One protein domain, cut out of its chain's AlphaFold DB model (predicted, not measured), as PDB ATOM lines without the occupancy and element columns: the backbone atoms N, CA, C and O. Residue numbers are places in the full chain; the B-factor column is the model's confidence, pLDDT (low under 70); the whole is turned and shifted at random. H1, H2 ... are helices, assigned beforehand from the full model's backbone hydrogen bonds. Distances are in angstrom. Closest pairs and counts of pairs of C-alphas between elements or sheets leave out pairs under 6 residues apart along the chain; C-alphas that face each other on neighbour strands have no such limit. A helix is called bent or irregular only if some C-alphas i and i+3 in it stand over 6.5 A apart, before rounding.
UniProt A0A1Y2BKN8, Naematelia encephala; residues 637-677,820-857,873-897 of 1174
ATOM      1  N   PRO A 637     120.941 182.381 176.051       77.25
ATOM      2  CA  PRO A 637     119.857 181.406 176.058       77.25
ATOM      3  C   PRO A 637     120.358 180.057 176.584       77.25
ATOM      4  O   PRO A 637     121.315 179.490 176.062       77.25
ATOM      5  N   LEU A 638     119.674 179.512 177.592       82.69
ATOM      6  CA  LEU A 638     119.948 178.155 178.067       82.69
ATOM      7  C   LEU A 638     119.509 177.174 176.983       82.69
ATOM      8  O   LEU A 638     118.321 177.108 176.664       82.69
ATOM      9  N   THR A 639     120.463 176.450 176.405       85.06
ATOM     10  CA  THR A 639     120.228 175.545 175.278       85.06
ATOM     11  C   THR A 639     120.784 174.150 175.531       85.06
ATOM     12  O   THR A 639     121.725 173.985 176.304       85.06
ATOM     13  N   ASP A 640     120.199 173.142 174.881       83.62
ATOM     14  CA  ASP A 640     120.891 171.864 174.698       83.62
ATOM     15  C   ASP A 640     121.941 171.954 173.580       83.62
ATOM     16  O   ASP A 640     122.058 172.949 172.860       83.62
ATOM     17  N   ARG A 641     122.692 170.866 173.392       82.69
ATOM     18  CA  ARG A 641     123.740 170.766 172.369       82.69
ATOM     19  C   ARG A 641     123.236 170.903 170.923       82.69
ATOM     20  O   ARG A 641     124.038 171.155 170.028       82.69
ATOM     21  N   TYR A 642     121.938 170.721 170.682       82.19
ATOM     22  CA  TYR A 642     121.321 170.904 169.367       82.19
ATOM     23  C   TYR A 642     120.762 172.318 169.176       82.19
ATOM     24  O   TYR A 642     120.306 172.650 168.081       82.19
ATOM     25  N   GLY A 643     120.835 173.169 170.204       79.62
ATOM     26  CA  GLY A 643     120.411 174.562 170.176       79.62
ATOM     27  C   GLY A 643     118.954 174.790 170.582       79.62
ATOM     28  O   GLY A 643     118.461 175.904 170.394       79.62
ATOM     29  N   PHE A 644     118.241 173.792 171.114       83.44
ATOM     30  CA  PHE A 644     116.874 173.996 171.610       83.44
ATOM     31  C   PHE A 644     116.887 174.766 172.925       83.44
ATOM     32  O   PHE A 644     117.681 174.466 173.806       83.44
ATOM     33  N   ILE A 645     116.028 175.779 173.038       81.25
ATOM     34  CA  ILE A 645     116.018 176.747 174.139       81.25
ATOM     35  C   ILE A 645     115.094 176.267 175.260       81.25
ATOM     36  O   ILE A 645     113.900 176.029 175.046       81.25
ATOM     37  N   TYR A 646     115.627 176.212 176.478       81.31
ATOM     38  CA  TYR A 646     114.905 175.796 177.675       81.31
ATOM     39  C   TYR A 646     114.685 176.960 178.652       81.31
ATOM     40  O   TYR A 646     115.471 177.902 178.751       81.31
ATOM     41  N   ASP A 647     113.576 176.878 179.381       76.38
ATOM     42  CA  ASP A 647     113.119 177.853 180.374       76.38
ATOM     43  C   ASP A 647     112.798 177.096 181.680       76.38
ATOM     44  O   ASP A 647     112.714 175.865 181.693       76.38
ATOM     45  N   ILE A 648     112.566 177.811 182.783       73.69
ATOM     46  CA  ILE A 648     112.229 177.254 184.109       73.69
ATOM     47  C   ILE A 648     111.038 176.280 184.032       73.69
ATOM     48  O   ILE A 648     110.986 175.290 184.758       73.69
ATOM     49  N   GLN A 649     110.111 176.517 183.100       72.94
ATOM     50  CA  GLN A 649     108.940 175.669 182.858       72.94
ATOM     51  C   GLN A 649     109.297 174.251 182.374       72.94
ATOM     52  O   GLN A 649     108.504 173.333 182.555       72.94
ATOM     53  N   HIS A 650     110.486 174.043 181.800       76.62
ATOM     54  CA  HIS A 650     110.927 172.748 181.263       76.62
ATOM     55  C   HIS A 650     111.758 171.935 182.276       76.62
ATOM     56  O   HIS A 650     112.170 170.816 181.978       76.62
ATOM     57  N   ALA A 651     111.988 172.462 183.486       77.94
ATOM     58  CA  ALA A 651     112.861 171.855 184.492       77.94
ATOM     59  C   ALA A 651     112.421 170.455 184.964       77.94
ATOM     60  O   ALA A 651     113.257 169.697 185.445       77.94
ATOM     61  N   SER A 652     111.135 170.096 184.851       76.38
ATOM     62  CA  SER A 652     110.680 168.725 185.135       76.38
ATOM     63  C   SER A 652     110.953 167.795 183.951       76.38
ATOM     64  O   SER A 652     111.615 166.787 184.151       76.38
ATOM     65  N   MET A 653     110.614 168.190 182.718       80.19
ATOM     66  CA  MET A 653     110.924 167.408 181.510       80.19
ATOM     67  C   MET A 653     112.429 167.097 181.401       80.19
ATOM     68  O   MET A 653     112.803 165.994 181.022       80.19
ATOM     69  N   LEU A 654     113.296 168.038 181.793       83.38
ATOM     70  CA  LEU A 654     114.749 167.830 181.858       83.38
ATOM     71  C   LEU A 654     115.181 166.828 182.948       83.38
ATOM     72  O   LEU A 654     116.132 166.079 182.733       83.38
ATOM     73  N   LYS A 655     114.494 166.768 184.099       84.12
ATOM     74  CA  LYS A 655     114.735 165.736 185.131       84.12
ATOM     75  C   LYS A 655     114.289 164.362 184.653       84.12
ATOM     76  O   LYS A 655     115.026 163.396 184.826       84.12
ATOM     77  N   ASP A 656     113.115 164.295 184.040       80.94
ATOM     78  CA  ASP A 656     112.513 163.051 183.568       80.94
ATOM     79  C   ASP A 656     113.347 162.460 182.411       80.94
ATOM     80  O   ASP A 656     113.615 161.260 182.381       80.94
ATOM     81  N   ALA A 657     113.880 163.318 181.532       81.69
ATOM     82  CA  ALA A 657     114.842 162.956 180.490       81.69
ATOM     83  C   ALA A 657     116.182 162.443 181.043       81.69
ATOM     84  O   ALA A 657     116.708 161.442 180.557       81.69
ATOM     85  N   ASN A 658     116.714 163.097 182.082       85.19
ATOM     86  CA  ASN A 658     117.938 162.678 182.770       85.19
ATOM     87  C   ASN A 658     117.746 161.308 183.449       85.19
ATOM     88  O   ASN A 658     118.568 160.408 183.287       85.19
ATOM     89  N   ALA A 659     116.604 161.097 184.113       84.00
ATOM     90  CA  ALA A 659     116.217 159.806 184.687       84.00
ATOM     91  C   ALA A 659     116.009 158.709 183.620       84.00
ATOM     92  O   ALA A 659     116.302 157.541 183.871       84.00
ATOM     93  N   ALA A 660     115.556 159.081 182.418       79.38
ATOM     94  CA  ALA A 660     115.461 158.200 181.252       79.38
ATOM     95  C   ALA A 660     116.790 158.028 180.480       79.38
ATOM     96  O   ALA A 660     116.818 157.315 179.476       79.38
ATOM     97  N   GLY A 661     117.881 158.673 180.908       83.06
ATOM     98  CA  GLY A 661     119.199 158.575 180.276       83.06
ATOM     99  C   GLY A 661     119.299 159.216 178.884       83.06
ATOM    100  O   GLY A 661     120.081 158.750 178.055       83.06
ATOM    101  N   THR A 662     118.488 160.239 178.591       83.56
ATOM    102  CA  THR A 662     118.339 160.822 177.244       83.56
ATOM    103  C   THR A 662     118.821 162.277 177.195       83.56
ATOM    104  O   THR A 662     118.220 163.127 177.853       83.56
ATOM    105  N   PRO A 663     119.864 162.606 176.405       82.19
ATOM    106  CA  PRO A 663     120.532 163.908 176.489       82.19
ATOM    107  C   PRO A 663     119.777 165.085 175.853       82.19
ATOM    108  O   PRO A 663     120.111 166.234 176.122       82.19
ATOM    109  N   ALA A 664     118.781 164.833 175.003       80.62
ATOM    110  CA  ALA A 664     118.007 165.888 174.350       80.62
ATOM    111  C   ALA A 664     116.530 165.464 174.207       80.62
ATOM    112  O   ALA A 664     116.184 164.741 173.268       80.62
ATOM    113  N   PRO A 665     115.651 165.861 175.149       76.19
ATOM    114  CA  PRO A 665     114.256 165.417 175.177       76.19
ATOM    115  C   PRO A 665     113.308 166.187 174.253       76.19
ATOM    116  O   PRO A 665     112.163 165.764 174.099       76.19
ATOM    117  N   ALA A 666     113.734 167.308 173.661       73.50
ATOM    118  CA  ALA A 666     112.894 168.086 172.756       73.50
ATOM    119  C   ALA A 666     112.700 167.391 171.393       73.50
ATOM    120  O   ALA A 666     113.648 166.885 170.788       73.50
ATOM    121  N   SER A 667     111.468 167.422 170.882       73.75
ATOM    122  CA  SER A 667     111.162 167.171 169.470       73.75
ATOM    123  C   SER A 667     111.463 168.419 168.631       73.75
ATOM    124  O   SER A 667     111.297 169.548 169.104       73.75
ATOM    125  N   LEU A 668     111.902 168.245 167.378       65.88
ATOM    126  CA  LEU A 668     112.441 169.362 166.582       65.88
ATOM    127  C   LEU A 668     111.405 170.463 166.287       65.88
ATOM    128  O   LEU A 668     111.742 171.645 166.238       65.88
ATOM    129  N   ASN A 669     110.128 170.100 166.139       57.34
ATOM    130  CA  ASN A 669     109.013 171.043 165.973       57.34
ATOM    131  C   ASN A 669     108.762 171.955 167.197       57.34
ATOM    132  O   ASN A 669     108.055 172.955 167.072       57.34
ATOM    133  N   GLY A 670     109.318 171.635 168.371       50.94
ATOM    134  CA  GLY A 670     109.091 172.366 169.614       50.94
ATOM    135  C   GLY A 670     107.838 171.962 170.405       50.94
ATOM    136  O   GLY A 670     107.451 172.714 171.301       50.94
ATOM    137  N   THR A 671     107.210 170.802 170.148       54.16
ATOM    138  CA  THR A 671     106.179 170.239 171.051       54.16
ATOM    139  C   THR A 671     106.800 169.680 172.333       54.16
ATOM    140  O   THR A 671     106.811 168.478 172.581       54.16
ATOM    141  N   MET A 672     107.305 170.576 173.181       51.22
ATOM    142  CA  MET A 672     107.755 170.242 174.530       51.22
ATOM    143  C   MET A 672     106.537 169.986 175.422       51.22
ATOM    144  O   MET A 672     105.874 170.920 175.880       51.22
ATOM    145  N   HIS A 673     106.224 168.710 175.649       51.25
ATOM    146  CA  HIS A 673     105.169 168.319 176.575       51.25
ATOM    147  C   HIS A 673     105.601 168.670 178.003       51.25
ATOM    148  O   HIS A 673     106.564 168.112 178.528       51.25
ATOM    149  N   LEU A 674     104.877 169.584 178.652       44.94
ATOM    150  CA  LEU A 674     105.087 169.856 180.072       44.94
ATOM    151  C   LEU A 674     104.747 168.588 180.862       44.94
ATOM    152  O   LEU A 674     103.641 168.057 180.767       44.94
ATOM    153  N   SER A 675     105.711 168.084 181.620       40.81
ATOM    154  CA  SER A 675     105.553 166.929 182.496       40.81
ATOM    155  C   SER A 675     104.774 167.341 183.751       40.81
ATOM    156  O   SER A 675     105.345 167.734 184.769       40.81
ATOM    157  N   GLU A 676     103.444 167.285 183.670       41.25
ATOM    158  CA  GLU A 676     102.528 167.523 184.794       41.25
ATOM    159  C   GLU A 676     102.544 166.367 185.812       41.25
ATOM    160  O   GLU A 676     101.534 165.700 186.028       41.25
ATOM    161  N   GLN A 677     103.706 166.148 186.436       38.78
ATOM    162  CA  GLN A 677     103.901 165.370 187.663       38.78
ATOM    163  C   GLN A 677     103.182 164.004 187.681       38.78
ATOM    164  O   GLN A 677     102.501 163.648 188.644       38.78
ATOM    165  N   THR A 820     119.014 175.810 188.306       86.25
ATOM    166  CA  THR A 820     118.617 174.385 188.221       86.25
ATOM    167  C   THR A 820     118.402 173.908 186.784       86.25
ATOM    168  O   THR A 820     118.727 172.763 186.491       86.25
ATOM    169  N   VAL A 821     117.921 174.767 185.874       84.75
ATOM    170  CA  VAL A 821     117.833 174.432 184.438       84.75
ATOM    171  C   VAL A 821     119.228 174.316 183.826       84.75
ATOM    172  O   VAL A 821     119.487 173.327 183.149       84.75
ATOM    173  N   SER A 822     120.135 175.258 184.118       86.06
ATOM    174  CA  SER A 822     121.540 175.170 183.685       86.06
ATOM    175  C   SER A 822     122.169 173.854 184.139       86.06
ATOM    176  O   SER A 822     122.566 173.057 183.302       86.06
ATOM    177  N   SER A 823     122.120 173.552 185.442       89.75
ATOM    178  CA  SER A 823     122.725 172.337 185.999       89.75
ATOM    179  C   SER A 823     122.123 171.033 185.457       89.75
ATOM    180  O   SER A 823     122.796 170.005 185.512       89.75
ATOM    181  N   LEU A 824     120.878 171.040 184.968       88.50
ATOM    182  CA  LEU A 824     120.289 169.888 184.280       88.50
ATOM    183  C   LEU A 824     120.789 169.785 182.833       88.50
ATOM    184  O   LEU A 824     121.115 168.689 182.392       88.50
ATOM    185  N   LEU A 825     120.904 170.902 182.108       88.12
ATOM    186  CA  LEU A 825     121.491 170.928 180.761       88.12
ATOM    187  C   LEU A 825     122.980 170.551 180.776       88.12
ATOM    188  O   LEU A 825     123.429 169.832 179.884       88.12
ATOM    189  N   ASP A 826     123.720 170.952 181.812       88.69
ATOM    190  CA  ASP A 826     125.111 170.549 182.042       88.69
ATOM    191  C   ASP A 826     125.215 169.019 182.215       88.69
ATOM    192  O   ASP A 826     126.017 168.370 181.543       88.69
ATOM    193  N   GLN A 827     124.340 168.416 183.037       90.31
ATOM    194  CA  GLN A 827     124.268 166.957 183.227       90.31
ATOM    195  C   GLN A 827     123.877 166.212 181.943       90.31
ATOM    196  O   GLN A 827     124.500 165.205 181.604       90.31
ATOM    197  N   LEU A 828     122.885 166.709 181.195       88.38
ATOM    198  CA  LEU A 828     122.506 166.126 179.904       88.38
ATOM    199  C   LEU A 828     123.623 166.270 178.852       88.38
ATOM    200  O   LEU A 828     123.780 165.395 178.000       88.38
ATOM    201  N   THR A 829     124.436 167.326 178.931       87.69
ATOM    202  CA  THR A 829     125.598 167.533 178.054       87.69
ATOM    203  C   THR A 829     126.745 166.582 178.399       87.69
ATOM    204  O   THR A 829     127.309 165.971 177.490       87.69
ATOM    205  N   GLU A 830     127.051 166.371 179.684       90.38
ATOM    206  CA  GLU A 830     128.021 165.355 180.126       90.38
ATOM    207  C   GLU A 830     127.576 163.941 179.715       90.38
ATOM    208  O   GLU A 830     128.369 163.169 179.166       90.38
ATOM    209  N   LEU A 831     126.288 163.629 179.888       89.50
ATOM    210  CA  LEU A 831     125.675 162.376 179.446       89.50
ATOM    211  C   LEU A 831     125.802 162.194 177.926       89.50
ATOM    212  O   LEU A 831     126.200 161.119 177.468       89.50
ATOM    213  N   HIS A 832     125.527 163.240 177.138       89.38
ATOM    214  CA  HIS A 832     125.740 163.222 175.691       89.38
ATOM    215  C   HIS A 832     127.204 162.935 175.340       89.38
ATOM    216  O   HIS A 832     127.473 162.049 174.532       89.38
ATOM    217  N   ASP A 833     128.159 163.669 175.919       89.31
ATOM    218  CA  ASP A 833     129.580 163.507 175.595       89.31
ATOM    219  C   ASP A 833     130.115 162.125 175.976       89.31
ATOM    220  O   ASP A 833     130.866 161.534 175.197       89.31
ATOM    221  N   GLN A 834     129.686 161.560 177.108       92.00
ATOM    222  CA  GLN A 834     130.046 160.192 177.471       92.00
ATOM    223  C   GLN A 834     129.461 159.172 176.477       92.00
ATOM    224  O   GLN A 834     130.208 158.325 175.985       92.00
ATOM    225  N   GLN A 835     128.187 159.301 176.082       90.25
ATOM    226  CA  GLN A 835     127.595 158.435 175.052       90.25
ATOM    227  C   GLN A 835     128.277 158.576 173.678       90.25
ATOM    228  O   GLN A 835     128.529 157.575 173.005       90.25
ATOM    229  N   GLN A 836     128.583 159.800 173.227       89.88
ATOM    230  CA  GLN A 836     129.289 160.011 171.957       89.88
ATOM    231  C   GLN A 836     130.682 159.389 171.997       89.88
ATOM    232  O   GLN A 836     131.069 158.717 171.049       89.88
ATOM    233  N   LYS A 837     131.417 159.564 173.098       91.69
ATOM    234  CA  LYS A 837     132.755 159.004 173.317       91.69
ATOM    235  C   LYS A 837     132.754 157.474 173.315       91.69
ATOM    236  O   LYS A 837     133.627 156.877 172.688       91.69
ATOM    237  N   GLU A 838     131.772 156.838 173.952       91.75
ATOM    238  CA  GLU A 838     131.589 155.379 173.906       91.75
ATOM    239  C   GLU A 838     131.323 154.890 172.477       91.75
ATOM    240  O   GLU A 838     132.041 154.015 171.982       91.75
ATOM    241  N   ARG A 839     130.371 155.515 171.765       92.44
ATOM    242  CA  ARG A 839     130.089 155.196 170.355       92.44
ATOM    243  C   ARG A 839     131.321 155.433 169.467       92.44
ATOM    244  O   ARG A 839     131.666 154.566 168.666       92.44
ATOM    245  N   MET A 840     132.030 156.551 169.631       93.00
ATOM    246  CA  MET A 840     133.252 156.873 168.880       93.00
ATOM    247  C   MET A 840     134.339 155.810 169.050       93.00
ATOM    248  O   MET A 840     134.933 155.412 168.056       93.00
ATOM    249  N   VAL A 841     134.576 155.278 170.253       94.25
ATOM    250  CA  VAL A 841     135.612 154.244 170.453       94.25
ATOM    251  C   VAL A 841     135.350 152.992 169.601       94.25
ATOM    252  O   VAL A 841     136.292 152.457 169.002       94.25
ATOM    253  N   GLU A 842     134.095 152.541 169.482       93.69
ATOM    254  CA  GLU A 842     133.742 151.431 168.584       93.69
ATOM    255  C   GLU A 842     133.835 151.816 167.099       93.69
ATOM    256  O   GLU A 842     134.410 151.063 166.302       93.69
ATOM    257  N   TRP A 843     133.321 152.989 166.718       94.19
ATOM    258  CA  TRP A 843     133.349 153.468 165.333       94.19
ATOM    259  C   TRP A 843     134.781 153.704 164.829       94.19
ATOM    260  O   TRP A 843     135.136 153.205 163.762       94.19
ATOM    261  N   ASP A 844     135.657 154.323 165.619       92.69
ATOM    262  CA  ASP A 844     137.084 154.486 165.322       92.69
ATOM    263  C   ASP A 844     137.786 153.133 165.156       92.69
ATOM    264  O   ASP A 844     138.688 152.978 164.327       92.69
ATOM    265  N   ALA A 845     137.445 152.140 165.985       92.88
ATOM    266  CA  ALA A 845     138.016 150.797 165.896       92.88
ATOM    267  C   ALA A 845     137.555 150.062 164.623       92.88
ATOM    268  O   ALA A 845     138.342 149.325 164.016       92.88
ATOM    269  N   PHE A 846     136.313 150.294 164.190       91.50
ATOM    270  CA  PHE A 846     135.772 149.801 162.926       91.50
ATOM    271  C   PHE A 846     136.393 150.503 161.713       91.50
ATOM    272  O   PHE A 846     136.961 149.827 160.856       91.50
ATOM    273  N   LEU A 847     136.392 151.837 161.661       89.19
ATOM    274  CA  LEU A 847     136.967 152.610 160.554       89.19
ATOM    275  C   LEU A 847     138.464 152.302 160.379       89.19
ATOM    276  O   LEU A 847     138.900 151.981 159.274       89.19
ATOM    277  N   ARG A 848     139.246 152.230 161.469       88.38
ATOM    278  CA  ARG A 848     140.667 151.818 161.408       88.38
ATOM    279  C   ARG A 848     140.871 150.345 161.035       88.38
ATOM    280  O   ARG A 848     141.953 149.984 160.573       88.38
ATOM    281  N   ARG A 849     139.899 149.449 161.245       86.31
ATOM    282  CA  ARG A 849     139.928 148.072 160.698       86.31
ATOM    283  C   ARG A 849     139.680 148.101 159.193       86.31
ATOM    284  O   ARG A 849     140.457 147.533 158.430       86.31
ATOM    285  N   ARG A 850     138.652 148.831 158.779       83.06
ATOM    286  CA  ARG A 850     138.194 148.928 157.401       83.06
ATOM    287  C   ARG A 850     139.195 149.610 156.475       83.06
ATOM    288  O   ARG A 850     139.482 149.075 155.412       83.06
ATOM    289  N   GLN A 851     139.825 150.697 156.911       81.44
ATOM    290  CA  GLN A 851     140.921 151.346 156.183       81.44
ATOM    291  C   GLN A 851     142.095 150.382 155.932       81.44
ATOM    292  O   GLN A 851     142.669 150.390 154.846       81.44
ATOM    293  N   ARG A 852     142.410 149.482 156.879       80.81
ATOM    294  CA  ARG A 852     143.408 148.414 156.666       80.81
ATOM    295  C   ARG A 852     142.930 147.353 155.670       80.81
ATOM    296  O   ARG A 852     143.736 146.888 154.872       80.81
ATOM    297  N   HIS A 853     141.646 146.986 155.680       77.00
ATOM    298  CA  HIS A 853     141.072 146.079 154.678       77.00
ATOM    299  C   HIS A 853     141.068 146.699 153.267       77.00
ATOM    300  O   HIS A 853     141.437 146.021 152.311       77.00
ATOM    301  N   LEU A 854     140.738 147.988 153.132       72.19
ATOM    302  CA  LEU A 854     140.798 148.729 151.868       72.19
ATOM    303  C   LEU A 854     142.243 148.882 151.368       72.19
ATOM    304  O   LEU A 854     142.520 148.574 150.212       72.19
ATOM    305  N   ALA A 855     143.190 149.249 152.237       72.94
ATOM    306  CA  ALA A 855     144.611 149.322 151.884       72.94
ATOM    307  C   ALA A 855     145.172 147.963 151.418       72.94
ATOM    308  O   ALA A 855     145.913 147.909 150.438       72.94
ATOM    309  N   ALA A 856     144.771 146.862 152.065       70.25
ATOM    310  CA  ALA A 856     145.125 145.506 151.644       70.25
ATOM    311  C   ALA A 856     144.402 145.052 150.356       70.25
ATOM    312  O   ALA A 856     144.939 144.232 149.619       70.25
ATOM    313  N   SER A 857     143.206 145.575 150.060       64.06
ATOM    314  CA  SER A 857     142.503 145.320 148.792       64.06
ATOM    315  C   SER A 857     143.088 146.117 147.625       64.06
ATOM    316  O   SER A 857     143.007 145.658 146.488       64.06
ATOM    317  N   ILE A 873     131.231 152.271 151.780       63.28
ATOM    318  CA  ILE A 873     130.022 151.437 151.928       63.28
ATOM    319  C   ILE A 873     129.707 150.615 150.687       63.28
ATOM    320  O   ILE A 873     129.464 149.410 150.824       63.28
ATOM    321  N   SER A 874     129.843 151.195 149.499       58.56
ATOM    322  CA  SER A 874     129.593 150.524 148.221       58.56
ATOM    323  C   SER A 874     130.429 149.246 148.073       58.56
ATOM    324  O   SER A 874     129.958 148.213 147.588       58.56
ATOM    325  N   GLN A 875     131.658 149.253 148.595       58.09
ATOM    326  CA  GLN A 875     132.587 148.124 148.502       58.09
ATOM    327  C   GLN A 875     132.327 147.000 149.525       58.09
ATOM    328  O   GLN A 875     132.880 145.906 149.380       58.09
ATOM    329  N   MET A 876     131.491 147.236 150.544       62.66
ATOM    330  CA  MET A 876     131.299 146.328 151.683       62.66
ATOM    331  C   MET A 876     130.617 145.013 151.293       62.66
ATOM    332  O   MET A 876     131.153 143.935 151.538       62.66
ATOM    333  N   GLY A 877     129.448 145.094 150.649       54.03
ATOM    334  CA  GLY A 877     128.655 143.916 150.280       54.03
ATOM    335  C   GLY A 877     129.253 143.085 149.140       54.03
ATOM    336  O   GLY A 877     128.864 141.938 148.948       54.03
ATOM    337  N   HIS A 878     130.209 143.645 148.392       52.03
ATOM    338  CA  HIS A 878     130.698 143.072 147.137       52.03
ATOM    339  C   HIS A 878     131.937 142.165 147.285       52.03
ATOM    340  O   HIS A 878     132.179 141.311 146.433       52.03
ATOM    341  N   LYS A 879     132.756 142.350 148.332       52.41
ATOM    342  CA  LYS A 879     134.132 141.811 148.403       52.41
ATOM    343  C   LYS A 879     134.296 140.640 149.390       52.41
ATOM    344  O   LYS A 879     135.093 140.687 150.327       52.41
ATOM    345  N   GLY A 880     133.578 139.547 149.126       57.53
ATOM    346  CA  GLY A 880     133.779 138.244 149.778       57.53
ATOM    347  C   GLY A 880     133.481 138.205 151.286       57.53
ATOM    348  O   GLY A 880     132.863 139.107 151.846       57.53
ATOM    349  N   GLY A 881     133.924 137.133 151.958       64.50
ATOM    350  CA  GLY A 881     133.543 136.842 153.351       64.50
ATOM    351  C   GLY A 881     133.860 137.959 154.356       64.50
ATOM    352  O   GLY A 881     133.028 138.261 155.205       64.50
ATOM    353  N   LYS A 882     135.011 138.631 154.214       70.69
ATOM    354  CA  LYS A 882     135.406 139.743 155.099       70.69
ATOM    355  C   LYS A 882     134.530 140.985 154.924       70.69
ATOM    356  O   LYS A 882     134.204 141.634 155.911       70.69
ATOM    357  N   GLY A 883     134.099 141.284 153.695       76.56
ATOM    358  CA  GLY A 883     133.141 142.362 153.440       76.56
ATOM    359  C   GLY A 883     131.793 142.103 154.123       76.56
ATOM    360  O   GLY A 883     131.235 142.994 154.760       76.56
ATOM    361  N   LEU A 884     131.320 140.853 154.101       80.12
ATOM    362  CA  LEU A 884     130.097 140.449 154.803       80.12
ATOM    363  C   LEU A 884     130.229 140.514 156.339       80.12
ATOM    364  O   LEU A 884     129.256 140.836 157.020       80.12
ATOM    365  N   GLU A 885     131.406 140.225 156.901       84.19
ATOM    366  CA  GLU A 885     131.682 140.424 158.334       84.19
ATOM    367  C   GLU A 885     131.670 141.907 158.714       84.19
ATOM    368  O   GLU A 885     130.960 142.295 159.644       84.19
ATOM    369  N   ASP A 886     132.389 142.751 157.971       85.88
ATOM    370  CA  ASP A 886     132.408 144.193 158.217       85.88
ATOM    371  C   ASP A 886     131.009 144.821 158.013       85.88
ATOM    372  O   ASP A 886     130.640 145.710 158.776       85.88
ATOM    373  N   TRP A 887     130.176 144.319 157.086       87.44
ATOM    374  CA  TRP A 887     128.770 144.740 156.934       87.44
ATOM    375  C   TRP A 887     127.913 144.398 158.161       87.44
ATOM    376  O   TRP A 887     127.109 145.215 158.616       87.44
ATOM    377  N   LYS A 888     128.098 143.204 158.745       89.19
ATOM    378  CA  LYS A 888     127.425 142.802 159.994       89.19
ATOM    379  C   LYS A 888     127.863 143.669 161.178       89.19
ATOM    380  O   LYS A 888     127.038 143.985 162.034       89.19
ATOM    381  N   VAL A 889     129.134 144.083 161.222       91.62
ATOM    382  CA  VAL A 889     129.632 145.036 162.228       91.62
ATOM    383  C   VAL A 889     129.054 146.431 161.984       91.62
ATOM    384  O   VAL A 889     128.482 147.002 162.905       91.62
ATOM    385  N   PHE A 890     129.104 146.951 160.756       92.75
ATOM    386  CA  PHE A 890     128.544 148.257 160.389       92.75
ATOM    387  C   PHE A 890     127.055 148.367 160.736       92.75
ATOM    388  O   PHE A 890     126.655 149.250 161.486       92.75
ATOM    389  N   THR A 891     126.235 147.413 160.291       92.06
ATOM    390  CA  THR A 891     124.794 147.394 160.596       92.06
ATOM    391  C   THR A 891     124.495 147.160 162.081       92.06
ATOM    392  O   THR A 891     123.416 147.516 162.547       92.06
ATOM    393  N   ARG A 892     125.420 146.598 162.877       94.31
ATOM    394  CA  ARG A 892     125.332 146.603 164.353       94.31
ATOM    395  C   ARG A 892     125.641 147.986 164.929       94.31
ATOM    396  O   ARG A 892     124.884 148.449 165.772       94.31
ATOM    397  N   LEU A 893     126.704 148.641 164.467       94.81
ATOM    398  CA  LEU A 893     127.110 149.974 164.922       94.81
ATOM    399  C   LEU A 893     126.052 151.037 164.610       94.81
ATOM    400  O   LEU A 893     125.703 151.816 165.485       94.81
ATOM    401  N   VAL A 894     125.460 151.001 163.415       95.44
ATOM    402  CA  VAL A 894     124.314 151.843 163.031       95.44
ATOM    403  C   VAL A 894     123.124 151.621 163.971       95.44
ATOM    404  O   VAL A 894     122.553 152.577 164.492       95.44
ATOM    405  N   ARG A 895     122.791 150.359 164.285       93.94
ATOM    406  CA  ARG A 895     121.747 150.040 165.275       93.94
ATOM    407  C   ARG A 895     122.105 150.476 166.699       93.94
ATOM    408  O   ARG A 895     121.173 150.715 167.455       93.94
ATOM    409  N   GLY A 896     123.384 150.641 167.047       92.12
ATOM    410  CA  GLY A 896     123.862 151.255 168.301       92.12
ATOM    411  C   GLY A 896     124.009 152.788 168.262       92.12
ATOM    412  O   GLY A 896     124.226 153.411 169.297       92.12
ATOM    413  N   GLY A 897     123.849 153.403 167.087       93.88
ATOM    414  CA  GLY A 897     123.905 154.847 166.866       93.88
ATOM    415  C   GLY A 897     125.196 155.300 166.191       93.88
ATOM    416  O   GLY A 897     126.299 154.876 166.547       93.88
TER     417      GLY A 897
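AT A GLANCE: This is residues 637 to 677, 820 to 857 and 873 to 897 of the 1174 residues of a protein of Naematelia encephala (UniProt A0A1Y2BKN8). One long helix, H2, makes the length of a rod; H1 packs on one end of it, at residues 820 to 828, and H3 runs back beside its other half, at residues 839 to 850. The printed part has 104 residues, with three named helices in the order H1, H2, H3 and no named strand: all helix. It is only just loose, close to extended, with a radius of gyration of the C-alphas of 19.3 A and spans of 56 by 22 by 21 A.

HOW THE PARTS SIT: H1, residues 648 to 659, touches H2, residues 820 to 857, with 820 to 828 of H2 alone; they run the same way at a steep tilt of 47 degrees, closest at the C-alphas of Ala 651 and Val 821, 5.6 A apart. H3, residues 880 to 896, touches H2 at 839 to 850 alone, opposite ways at a shallow tilt of 4 degrees; the closest C-alphas, of Trp 843 and Leu 893, are 7.2 A apart. H1 and H3 are apart. Every O i to N i+4 pair is within hydrogen-bond range in H3, 6 of 8 in H1 and 32 of 34 in H2.

IN THESE COORDINATES: H1 begins at C-alpha 648 (112.229, 177.254, 184.109) and is irregular, with C-alphas 649 and 652 7.5 A apart. H2 is 54.5 A long and H3 24.7 A, ending at C-alpha 896 (123.862, 151.255, 168.301).

THE WHOLE: The printed part has two cuts: across the first, where 142 residues are not printed, the C-alphas of Gln 677 and Thr 820 are 17.3 A apart, and across the second, where 15 residues are not printed, C-alphas 857 and 873 are 14.2 A apart. The pLDDT is under 70 at residues 668 to 677, 857 and 873 to 881.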